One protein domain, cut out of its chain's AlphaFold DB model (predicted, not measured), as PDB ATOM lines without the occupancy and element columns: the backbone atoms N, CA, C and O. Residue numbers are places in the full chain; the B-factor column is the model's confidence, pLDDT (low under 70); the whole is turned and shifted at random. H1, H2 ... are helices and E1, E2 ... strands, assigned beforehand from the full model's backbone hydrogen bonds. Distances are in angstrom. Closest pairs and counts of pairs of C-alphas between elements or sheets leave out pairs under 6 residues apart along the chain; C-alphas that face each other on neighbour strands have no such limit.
ATOM      1  N   SER A   3      41.015  -7.325  -5.885       54.25
ATOM      2  CA  SER A   3      39.830  -6.441  -5.812       54.25
ATOM      3  C   SER A   3      40.059  -5.038  -6.392       54.25
ATOM      4  O   SER A   3      39.320  -4.599  -7.264       54.25
ATOM      5  N   ALA A   4      41.152  -4.374  -6.002       56.28
ATOM      6  CA  ALA A   4      41.436  -2.993  -6.408       56.28
ATOM      7  C   ALA A   4      41.772  -2.829  -7.909       56.28
ATOM      8  O   ALA A   4      41.747  -1.719  -8.438       56.28
ATOM      9  N   ARG A   5      42.117  -3.917  -8.621       53.34
ATOM     10  CA  ARG A   5      42.377  -3.885 -10.076       53.34
ATOM     11  C   ARG A   5      41.102  -4.033 -10.906       53.34
ATOM     12  O   ARG A   5      41.055  -3.487 -12.005       53.34
ATOM     13  N   ILE A   6      40.101  -4.755 -10.396       55.69
ATOM     14  CA  ILE A   6      38.796  -4.906 -11.055       55.69
ATOM     15  C   ILE A   6      38.035  -3.581 -10.990       55.69
ATOM     16  O   ILE A   6      37.541  -3.137 -12.020       55.69
ATOM     17  N   GLU A   7      38.059  -2.893  -9.844       54.78
ATOM     18  CA  GLU A   7      37.383  -1.598  -9.652       54.78
ATOM     19  C   GLU A   7      37.835  -0.521 -10.653       54.78
ATOM     20  O   GLU A   7      37.033   0.310 -11.065       54.78
ATOM     21  N   LYS A   8      39.091  -0.566 -11.123       62.12
ATOM     22  CA  LYS A   8      39.594   0.354 -12.162       62.12
ATOM     23  C   LYS A   8      39.118   0.032 -13.586       62.12
ATOM     24  O   LYS A   8      39.322   0.853 -14.476       62.12
ATOM     25  N   ARG A   9      38.552  -1.153 -13.837       81.88
ATOM     26  CA  ARG A   9      38.011  -1.559 -15.152       81.88
ATOM     27  C   ARG A   9      36.488  -1.589 -15.150       81.88
ATOM     28  O   ARG A   9      35.875  -1.075 -16.078       81.88
ATOM     29  N   GLN A  10      35.891  -2.172 -14.116       89.19
ATOM     30  CA  GLN A  10      34.451  -2.272 -13.924       89.19
ATOM     31  C   GLN A  10      34.107  -1.981 -12.465       89.19
ATOM     32  O   GLN A  10      34.498  -2.724 -11.563       89.19
ATOM     33  N   ASN A  11      33.356  -0.907 -12.241       92.75
ATOM     34  CA  ASN A  11      32.841  -0.551 -10.933       92.75
ATOM     35  C   ASN A  11      31.539  -1.319 -10.668       92.75
ATOM     36  O   ASN A  11      30.555  -1.180 -11.395       92.75
ATOM     37  N   ALA A  12      31.534  -2.135  -9.612       90.88
ATOM     38  CA  ALA A  12      30.361  -2.900  -9.188       90.88
ATOM     39  C   ALA A  12      29.289  -2.035  -8.499       90.88
ATOM     40  O   ALA A  12      28.148  -2.472  -8.356       90.88
ATOM     41  N   LYS A  13      29.648  -0.824  -8.057       93.56
ATOM     42  CA  LYS A  13      28.760   0.144  -7.399       93.56
ATOM     43  C   LYS A  13      28.947   1.527  -8.038       93.56
ATOM     44  O   LYS A  13      29.459   2.434  -7.380       93.56
ATOM     45  N   PRO A  14      28.602   1.673  -9.328       94.94
ATOM     46  CA  PRO A  14      28.847   2.906 -10.059       94.94
ATOM     47  C   PRO A  14      27.962   4.042  -9.548       94.94
ATOM     48  O   PRO A  14      26.776   3.839  -9.273       94.94
ATOM     49  N   HIS A  15      28.523   5.246  -9.479       96.38
ATOM     50  CA  HIS A  15      27.752   6.471  -9.297       96.38
ATOM     51  C   HIS A  15      27.568   7.172 -10.646       96.38
ATOM     52  O   HIS A  15      28.446   7.897 -11.114       96.38
ATOM     53  N   LEU A  16      26.420   6.934 -11.281       97.50
ATOM     54  CA  LEU A  16      26.090   7.548 -12.564       97.50
ATOM     55  C   LEU A  16      25.849   9.049 -12.398       97.50
ATOM     56  O   LEU A  16      25.062   9.460 -11.545       97.50
ATOM     57  N   ALA A  17      26.489   9.859 -13.241       98.25
ATOM     58  CA  ALA A  17      26.344  11.311 -13.205       98.25
ATOM     59  C   ALA A  17      25.936  11.868 -14.572       98.25
ATOM     60  O   ALA A  17      26.534  11.549 -15.599       98.25
ATOM     61  N   TRP A  18      24.931  12.739 -14.568       98.25
ATOM     62  CA  TRP A  18      24.389  13.368 -15.767       98.25
ATOM     63  C   TRP A  18      24.926  14.780 -15.955       98.25
ATOM     64  O   TRP A  18      24.966  15.574 -15.016       98.25
ATOM     65  N   ILE A  19      25.283  15.112 -17.193       98.25
ATOM     66  CA  ILE A  19      25.670  16.463 -17.596       98.25
ATOM     67  C   ILE A  19      24.781  16.858 -18.772       98.25
ATOM     68  O   ILE A  19      24.934  16.330 -19.873       98.25
ATOM     69  N   ARG A  20      23.843  17.785 -18.557       96.94
ATOM     70  CA  ARG A  20      23.026  18.335 -19.646       96.94
ATOM     71  C   ARG A  20      23.896  19.277 -20.477       96.94
ATOM     72  O   ARG A  20      24.444  20.236 -19.942       96.94
ATOM     73  N   THR A  21      24.034  18.999 -21.770       98.12
ATOM     74  CA  THR A  21      24.901  19.770 -22.681       98.12
ATOM     75  C   THR A  21      24.120  20.674 -23.629       98.12
ATOM     76  O   THR A  21      24.706  21.535 -24.278       98.12
ATOM     77  N   GLY A  22      22.799  20.509 -23.697       97.25
ATOM     78  CA  GLY A  22      21.905  21.361 -24.469       97.25
ATOM     79  C   GLY A  22      20.438  20.948 -24.312       97.25
ATOM     80  O   GLY A  22      20.133  20.030 -23.543       97.25
ATOM     81  N   PRO A  23      19.515  21.590 -25.051       96.56
ATOM     82  CA  PRO A  23      18.086  21.282 -24.969       96.56
ATOM     83  C   PRO A  23      17.766  19.826 -25.312       96.56
ATOM     84  O   PRO A  23      16.914  19.232 -24.667       96.56
ATOM     85  N   VAL A  24      18.506  19.238 -26.254       98.50
ATOM     86  CA  VAL A  24      18.278  17.875 -26.767       98.50
ATOM     87  C   VAL A  24      19.473  16.942 -26.556       98.50
ATOM     88  O   VAL A  24      19.487  15.826 -27.067       98.50
ATOM     89  N   THR A  25      20.510  17.391 -25.835       98.69
ATOM     90  CA  THR A  25      21.762  16.638 -25.676       98.69
ATOM     91  C   THR A  25      22.215  16.522 -24.227       98.69
ATOM     92  O   THR A  25      22.064  17.455 -23.428       98.69
ATOM     93  N   ALA A  26      22.817  15.385 -23.890       98.69
ATOM     94  CA  ALA A  26      23.457  15.168 -22.598       98.69
ATOM     95  C   ALA A  26      24.647  14.206 -22.690       98.69
ATOM     96  O   ALA A  26      24.813  13.465 -23.660       98.69
ATOM     97  N   VAL A  27      25.461  14.195 -21.638       98.81
ATOM     98  CA  VAL A  27      26.512  13.204 -21.416       98.81
ATOM     99  C   VAL A  27      26.202  12.441 -20.134       98.81
ATOM    100  O   VAL A  27      26.018  13.052 -19.079       98.81
ATOM    101  N   LEU A  28      26.187  11.115 -20.223       98.75
ATOM    102  CA  LEU A  28      26.191  10.219 -19.075       98.75
ATOM    103  C   LEU A  28      27.629   9.830 -18.742       98.75
ATOM    104  O   LEU A  28      28.362   9.269 -19.560       98.75
ATOM    105  N   ASP A  29      28.024  10.101 -17.511       98.25
ATOM    106  CA  ASP A  29      29.224   9.542 -16.928       98.25
ATOM    107  C   ASP A  29      28.910   8.196 -16.273       98.25
ATOM    108  O   ASP A  29      28.185   8.131 -15.281       98.25
ATOM    109  N   GLY A  30      29.438   7.121 -16.856       97.25
ATOM    110  CA  GLY A  30      29.150   5.753 -16.446       97.25
ATOM    111  C   GLY A  30      29.887   5.294 -15.192       97.25
ATOM    112  O   GLY A  30      29.557   4.227 -14.690       97.25
ATOM    113  N   ASP A  31      30.893   6.033 -14.712       97.12
ATOM    114  CA  ASP A  31      31.728   5.625 -13.567       97.12
ATOM    115  C   ASP A  31      32.239   4.170 -13.663       97.12
ATOM    116  O   ASP A  31      32.223   3.394 -12.712       97.12
ATOM    117  N   HIS A  32      32.636   3.765 -14.871       95.75
ATOM    118  CA  HIS A  32      33.046   2.403 -15.210       95.75
ATOM    119  C   HIS A  32      32.002   1.328 -14.868       95.75
ATOM    120  O   HIS A  32      32.359   0.170 -14.655       95.75
ATOM    121  N   ALA A  33      30.711   1.662 -14.870       95.69
ATOM    122  CA  ALA A  33      29.623   0.698 -14.764       95.69
ATOM    123  C   ALA A  33      29.738  -0.413 -15.816       95.69
ATOM    124  O   ALA A  33      30.395  -0.272 -16.857       95.69
ATOM    125  N   LEU A  34      29.021  -1.513 -15.585       95.19
ATOM    126  CA  LEU A  34      28.741  -2.476 -16.643       95.19
ATOM    127  C   LEU A  34      28.071  -1.755 -17.822       95.19
ATOM    128  O   LEU A  34      27.195  -0.909 -17.629       95.19
ATOM    129  N   GLY A  35      28.494  -2.077 -19.047       95.69
ATOM    130  CA  GLY A  35      28.071  -1.327 -20.231       95.69
ATOM    131  C   GLY A  35      26.562  -1.353 -20.451       95.69
ATOM    132  O   GLY A  35      25.997  -0.359 -20.884       95.69
ATOM    133  N   PHE A  36      25.891  -2.449 -20.084       96.38
ATOM    134  CA  PHE A  36      24.436  -2.539 -20.185       96.38
ATOM    135  C   PHE A  36      23.692  -1.626 -19.208       96.38
ATOM    136  O   PHE A  36      22.606  -1.158 -19.531       96.38
ATOM    137  N   VAL A  37      24.272  -1.334 -18.037       96.69
ATOM    138  CA  VAL A  37      23.688  -0.389 -17.075       96.69
ATOM    139  C   VAL A  37      23.728   1.011 -17.672       96.69
ATOM    140  O   VAL A  37      22.701   1.663 -17.801       96.69
ATOM    141  N   SER A  38      24.910   1.447 -18.105       97.75
ATOM    142  CA  SER A  38      25.093   2.797 -18.641       97.75
ATOM    143  C   SER A  38      24.373   3.004 -19.982       97.75
ATOM    144  O   SER A  38      23.769   4.052 -20.181       97.75
ATOM    145  N   ALA A  39      24.351   2.010 -20.874       98.00
ATOM    146  CA  ALA A  39      23.636   2.108 -22.148       98.00
ATOM    147  C   ALA A  39      22.104   2.125 -21.986       98.00
ATOM    148  O   ALA A  39      21.434   2.897 -22.669       98.00
ATOM    149  N   LYS A  40      21.545   1.339 -21.053       97.75
ATOM    150  CA  LYS A  40      20.105   1.367 -20.749       97.75
ATOM    151  C   LYS A  40      19.670   2.738 -20.227       97.75
ATOM    152  O   LYS A  40      18.694   3.292 -20.723       97.75
ATOM    153  N   GLU A  41      20.399   3.287 -19.256       98.25
ATOM    154  CA  GLU A  41      20.096   4.613 -18.695       98.25
ATOM    155  C   GLU A  41      20.243   5.716 -19.757       98.25
ATOM    156  O   GLU A  41      19.410   6.618 -19.839       98.25
ATOM    157  N   ALA A  42      21.253   5.609 -20.629       98.44
ATOM    158  CA  ALA A  42      21.444   6.520 -21.756       98.44
ATOM    159  C   ALA A  42      20.270   6.506 -22.744       98.44
ATOM    160  O   ALA A  42      19.757   7.570 -23.090       98.44
ATOM    161  N   ALA A  43      19.827   5.319 -23.165       98.38
ATOM    162  CA  ALA A  43      18.713   5.169 -24.097       98.38
ATOM    163  C   ALA A  43      17.391   5.660 -23.496       98.38
ATOM    164  O   ALA A  43      16.661   6.405 -24.149       98.38
ATOM    165  N   ALA A  44      17.111   5.314 -22.235       98.12
ATOM    166  CA  ALA A  44      15.922   5.791 -21.534       98.12
ATOM    167  C   ALA A  44      15.890   7.325 -21.456       98.12
ATOM    168  O   ALA A  44      14.883   7.940 -21.797       98.12
ATOM    169  N   TYR A  45      17.006   7.961 -21.090       98.19
ATOM    170  CA  TYR A  45      17.064   9.419 -21.029       98.19
ATOM    171  C   TYR A  45      16.977  10.076 -22.412       98.19
ATOM    172  O   TYR A  45      16.332  11.111 -22.551       98.19
ATOM    173  N   ALA A  46      17.574   9.478 -23.449       98.56
ATOM    174  CA  ALA A  46      17.437   9.962 -24.823       98.56
ATOM    175  C   ALA A  46      15.972   9.948 -25.291       98.56
ATOM    176  O   ALA A  46      15.529  10.903 -25.929       98.56
ATOM    177  N   VAL A  47      15.205   8.919 -24.922       98.44
ATOM    178  CA  VAL A  47      13.758   8.881 -25.173       98.44
ATOM    179  C   VAL A  47      13.044  10.008 -24.431       98.44
ATOM    180  O   VAL A  47      12.261  10.718 -25.054       98.44
ATOM    181  N   GLU A  48      13.319  10.228 -23.143       97.88
ATOM    182  CA  GLU A  48      12.668  11.315 -22.392       97.88
ATOM    183  C   GLU A  48      12.960  12.697 -22.999       97.88
ATOM    184  O   GLU A  48      12.045  13.494 -23.200       97.88
ATOM    185  N   LEU A  49      14.205  12.945 -23.420       98.19
ATOM    186  CA  LEU A  49      14.562  14.144 -24.186       98.19
ATOM    187  C   LEU A  49      13.735  14.271 -25.471       98.19
ATOM    188  O   LEU A  49      13.184  15.336 -25.762       98.19
ATOM    189  N   ALA A  50      13.639  13.182 -26.234       98.38
ATOM    190  CA  ALA A  50      12.930  13.162 -27.504       98.38
ATOM    191  C   ALA A  50      11.418  13.366 -27.341       98.38
ATOM    192  O   ALA A  50      10.806  14.022 -28.183       98.38
ATOM    193  N   ARG A  51      10.814  12.882 -26.251       97.44
ATOM    194  CA  ARG A  51       9.389  13.106 -25.945       97.44
ATOM    195  C   ARG A  51       9.062  14.583 -25.765       97.44
ATOM    196  O   ARG A  51       7.998  15.020 -26.191       97.44
ATOM    197  N   GLU A  52       9.961  15.333 -25.139       95.81
ATOM    198  CA  GLU A  52       9.760  16.757 -24.856       95.81
ATOM    199  C   GLU A  52      10.103  17.652 -26.052       95.81
ATOM    200  O   GLU A  52       9.503  18.711 -26.228       95.81
ATOM    201  N   THR A  53      11.086  17.252 -26.862       97.50
ATOM    202  CA  THR A  53      11.742  18.166 -27.814       97.50
ATOM    203  C   THR A  53      11.785  17.670 -29.261       97.50
ATOM    204  O   THR A  53      12.239  18.394 -30.145       97.50
ATOM    205  N   GLY A  54      11.324  16.447 -29.523       97.25
ATOM    206  CA  GLY A  54      11.384  15.792 -30.831       97.25
ATOM    207  C   GLY A  54      12.726  15.120 -31.154       97.25
ATOM    208  O   GLY A  54      12.802  14.390 -32.140       97.25
ATOM    209  N   LEU A  55      13.774  15.322 -30.342       98.25
ATOM    210  CA  LEU A  55      15.080  14.669 -30.494       98.25
ATOM    211  C   LEU A  55      15.763  14.463 -29.135       98.25
ATOM    212  O   LEU A  55      15.686  15.309 -28.254       98.25
ATOM    213  N   GLY A  56      16.504  13.371 -28.982       98.50
ATOM    214  CA  GLY A  56      17.385  13.164 -27.838       98.50
ATOM    215  C   GLY A  56      18.679  12.497 -28.267       98.50
ATOM    216  O   GLY A  56      18.649  11.473 -28.943       98.50
ATOM    217  N   ALA A  57      19.819  13.065 -27.879       98.44
ATOM    218  CA  ALA A  57      21.132  12.486 -28.146       98.44
ATOM    219  C   ALA A  57      21.983  12.464 -26.874       98.44
ATOM    220  O   ALA A  57      22.295  13.502 -26.285       98.44
ATOM    221  N   VAL A  58      22.375  11.264 -26.451       98.69
ATOM    222  CA  VAL A  58      23.150  11.053 -25.229       98.69
ATOM    223  C   VAL A  58      24.472  10.383 -25.569       98.69
ATOM    224  O   VAL A  58      24.496   9.285 -26.114       98.69
ATOM    225  N   ALA A  59      25.581  11.023 -25.206       98.50
ATOM    226  CA  ALA A  59      26.889  10.380 -25.233       98.50
ATOM    227  C   ALA A  59      27.176   9.722 -23.878       98.50
ATOM    228  O   ALA A  59      26.841  10.272 -22.832       98.50
ATOM    229  N   VAL A  60      27.846   8.571 -23.878       98.38
ATOM    230  CA  VAL A  60      28.258   7.890 -22.643       98.38
ATOM    231  C   VAL A  60      29.778   7.880 -22.557       98.38
ATOM    232  O   VAL A  60      30.455   7.464 -23.498       98.38
ATOM    233  N   ARG A  61      30.334   8.316 -21.425       97.38
ATOM    234  CA  ARG A  61      31.779   8.259 -21.141       97.38
ATOM    235  C   ARG A  61      32.068   7.400 -19.919       97.38
ATOM    236  O   ARG A  61      31.187   7.173 -19.101       97.38
ATOM    237  N   ARG A  62      33.323   6.954 -19.787       95.69
ATOM    238  CA  ARG A  62      33.751   6.016 -18.730       95.69
ATOM    239  C   ARG A  62      32.791   4.821 -18.629       95.69
ATOM    240  O   ARG A  62      32.345   4.457 -17.550       95.69
ATOM    241  N   ALA A  63      32.453   4.248 -19.784       93.06
ATOM    242  CA  ALA A  63      31.597   3.076 -19.922       93.06
ATOM    243  C   ALA A  63      32.424   1.811 -20.183       93.06
ATOM    244  O   ALA A  63      33.626   1.876 -20.443       93.06
ATOM    245  N   ASN A  64      31.754   0.662 -20.152       95.06
ATOM    246  CA  ASN A  64      32.304  -0.626 -20.564       95.06
ATOM    247  C   ASN A  64      31.524  -1.205 -21.748       95.06
ATOM    248  O   ASN A  64      30.502  -0.661 -22.157       95.06
ATOM    249  N   HIS A  65      31.996  -2.335 -22.283       95.38
ATOM    250  CA  HIS A  65      31.312  -3.070 -23.345       95.38
ATOM    251  C   HIS A  65      29.842  -3.339 -22.980       95.38
ATOM    252  O   HIS A  65      29.551  -3.919 -21.931       95.38
ATOM    253  N   CYS A  66      28.920  -2.909 -23.842       95.12
ATOM    254  CA  CYS A  66      27.477  -2.933 -23.593       95.12
ATOM    255  C   CYS A  66      26.746  -4.100 -24.273       95.12
ATOM    256  O   CYS A  66      25.531  -4.211 -24.152       95.12
ATOM    257  N   GLY A  67      27.462  -5.009 -24.937       95.88
ATOM    258  CA  GLY A  67      26.842  -6.171 -25.570       95.88
ATOM    259  C   GLY A  67      26.084  -5.795 -26.840       95.88
ATOM    260  O   GLY A  67      26.594  -5.051 -27.674       95.88
ATOM    261  N   ALA A  68      24.883  -6.345 -27.004       96.94
ATOM    262  CA  ALA A  68      24.078  -6.160 -28.203       96.94
ATOM    263  C   ALA A  68      23.462  -4.751 -28.249       96.94
ATOM    264  O   ALA A  68      22.511  -4.458 -27.528       96.94
ATOM    265  N   LEU A  69      23.991  -3.892 -29.123       95.62
ATOM    266  CA  LEU A  69      23.560  -2.495 -29.245       95.62
ATOM    267  C   LEU A  69      22.086  -2.335 -29.640       95.62
ATOM    268  O   LEU A  69      21.452  -1.368 -29.221       95.62
ATOM    269  N   PHE A  70      21.530  -3.292 -30.393       96.19
ATOM    270  CA  PHE A  70      20.145  -3.217 -30.858       96.19
ATOM    271  C   PHE A  70      19.143  -3.094 -29.703       96.19
ATOM    272  O   PHE A  70      18.129  -2.438 -29.877       96.19
ATOM    273  N   LEU A  71      19.449  -3.642 -28.518       96.12
ATOM    274  CA  LEU A  71      18.572  -3.562 -27.344       96.12
ATOM    275  C   LEU A  71      18.328  -2.113 -26.901       96.12
ATOM    276  O   LEU A  71      17.255  -1.783 -26.406       96.12
ATOM    277  N   TYR A  72      19.322  -1.239 -27.073       97.06
ATOM    278  CA  TYR A  72      19.231   0.167 -26.678       97.06
ATOM    279  C   TYR A  72      18.600   1.022 -27.781       97.06
ATOM    280  O   TYR A  72      17.853   1.947 -27.479       97.06
ATOM    281  N   ALA A  73      18.835   0.681 -29.052       95.88
ATOM    282  CA  ALA A  73      18.138   1.305 -30.176       95.88
ATOM    283  C   ALA A  73      16.637   0.941 -30.183       95.88
ATOM    284  O   ALA A  73      15.785   1.804 -30.388       95.88
ATOM    285  N   GLU A  74      16.302  -0.317 -29.876       96.94
ATOM    286  CA  GLU A  74      14.926  -0.816 -29.751       96.94
ATOM    287  C   GLU A  74      14.145  -0.073 -28.657       96.94
ATOM    288  O   GLU A  74      12.938   0.126 -28.794       96.94
ATOM    289  N   TRP A  75      14.833   0.437 -27.630       96.94
ATOM    290  CA  TRP A  75      14.226   1.237 -26.563       96.94
ATOM    291  C   TRP A  75      13.414   2.417 -27.102       96.94
ATOM    292  O   TRP A  75      12.322   2.673 -26.608       96.94
ATOM    293  N   ALA A  76      13.899   3.097 -28.146       97.94
ATOM    294  CA  ALA A  76      13.175   4.191 -28.791       97.94
ATOM    295  C   ALA A  76      11.909   3.703 -29.519       97.94
ATOM    296  O   ALA A  76      10.866   4.359 -29.486       97.94
ATOM    297  N   THR A  77      11.966   2.516 -30.125       97.62
ATOM    298  CA  THR A  77      10.851   1.953 -30.903       97.62
ATOM    299  C   THR A  77       9.644   1.607 -30.033       97.62
ATOM    300  O   THR A  77       8.508   1.779 -30.474       97.62
ATOM    301  N   LEU A  78       9.874   1.243 -28.763       96.75
ATOM    302  CA  LEU A  78       8.814   1.017 -27.771       96.75
ATOM    303  C   LEU A  78       7.948   2.264 -27.526       96.75
ATOM    304  O   LEU A  78       6.818   2.144 -27.055       96.75
ATOM    305  N   TYR A  79       8.455   3.449 -27.874       97.19
ATOM    306  CA  TYR A  79       7.759   4.730 -27.747       97.19
ATOM    307  C   TYR A  79       7.411   5.356 -29.104       97.19
ATOM    308  O   TYR A  79       7.128   6.549 -29.177       97.19
TER     309      TYR A  79
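Overview. This is residues 3 to 79 of the 84 residues of the protein "Malate/L-lactate dehydrogenase" of Alicyclobacillus acidocaldarius (strain Tc-4-1) (UniProt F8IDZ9). A small sheet of three strands has one long helix, H2, lying along one of its faces, and a short helix, H3, packs side by side on H2, off the sheet. A five-residue helix, H1, lies away from this body at one end of the longest axis. The 77 printed residues hold three named helices and three named strands in the order H1, E1, E2, H2, E3, H3, and the class is mixed, helices and strands. The sheet runs E1, E2, E3 and is mixed, E1 antiparallel and E3 parallel to E2. The whole is compact, with a radius of gyration of the C-alphas of 13.0 A, and only just flat, spanning 44 by 25 by 14 A.

Along the chain. H1 is residues 3 to 7, 6.6 A long, with C-alpha 3 at (39.830, -6.441, -5.812). E1 is residues 17 to 20, 10.1 A, and E2 is residues 25 to 29, 13.5 A. H2, residues 35 to 53, is the longest helix at 26.5 A, with C-alpha 35 at (28.071, -1.327, -20.231). E3 is residues 57 to 61, 13.4 A. H3 is residues 70 to 77, 10.6 A, with C-alpha 77 at (10.851, 1.953, -30.903).

Arrangement. E1 and E2 form a hairpin, antiparallel at 162 degrees, with N 19 and O 27 within hydrogen-bond range at 2.9 A. E2 and E3 are parallel at 21 degrees, with N 28 and O 59 within range at 2.8 A. E2, H2 and E3 make a strand-helix-strand unit, two parallel neighbour strands with a helix between them in the chain, and its crossover is right-handed. H2 is on the sheet at a height of 8.3 A, over E2 and E3, in two layers, a helix on one face of a sheet. It runs along the strands, at 21 degrees to E2 on the local plane. The closest C-alphas of H2 and E3 are those of Ala 46 and Ala 57, 5.6 A apart. H3 touches H2 at residues 39 to 47 alone, the closest C-alphas being those of Ala 43 and Tyr 72, 5.7 A apart. The two run the same way at a shallow tilt of 19 degrees. H3 is not on the sheet. H1 is not on the sheet either, and is apart from E2, H2, E3 and H3. In H1 and H2 every O i to N i+4 pair is within hydrogen-bond range; in H3, 1 of 4 is, beside 4 of 5 O i to N i+3 pairs.

Size, cuts and confidence. The C-alphas farthest apart are those of Ser 3 and Gly 54, 43.9 A. The printed part has no cut and no long link. Mean pLDDT of the printed part is 93.5; residues 3 to 8 are under 70.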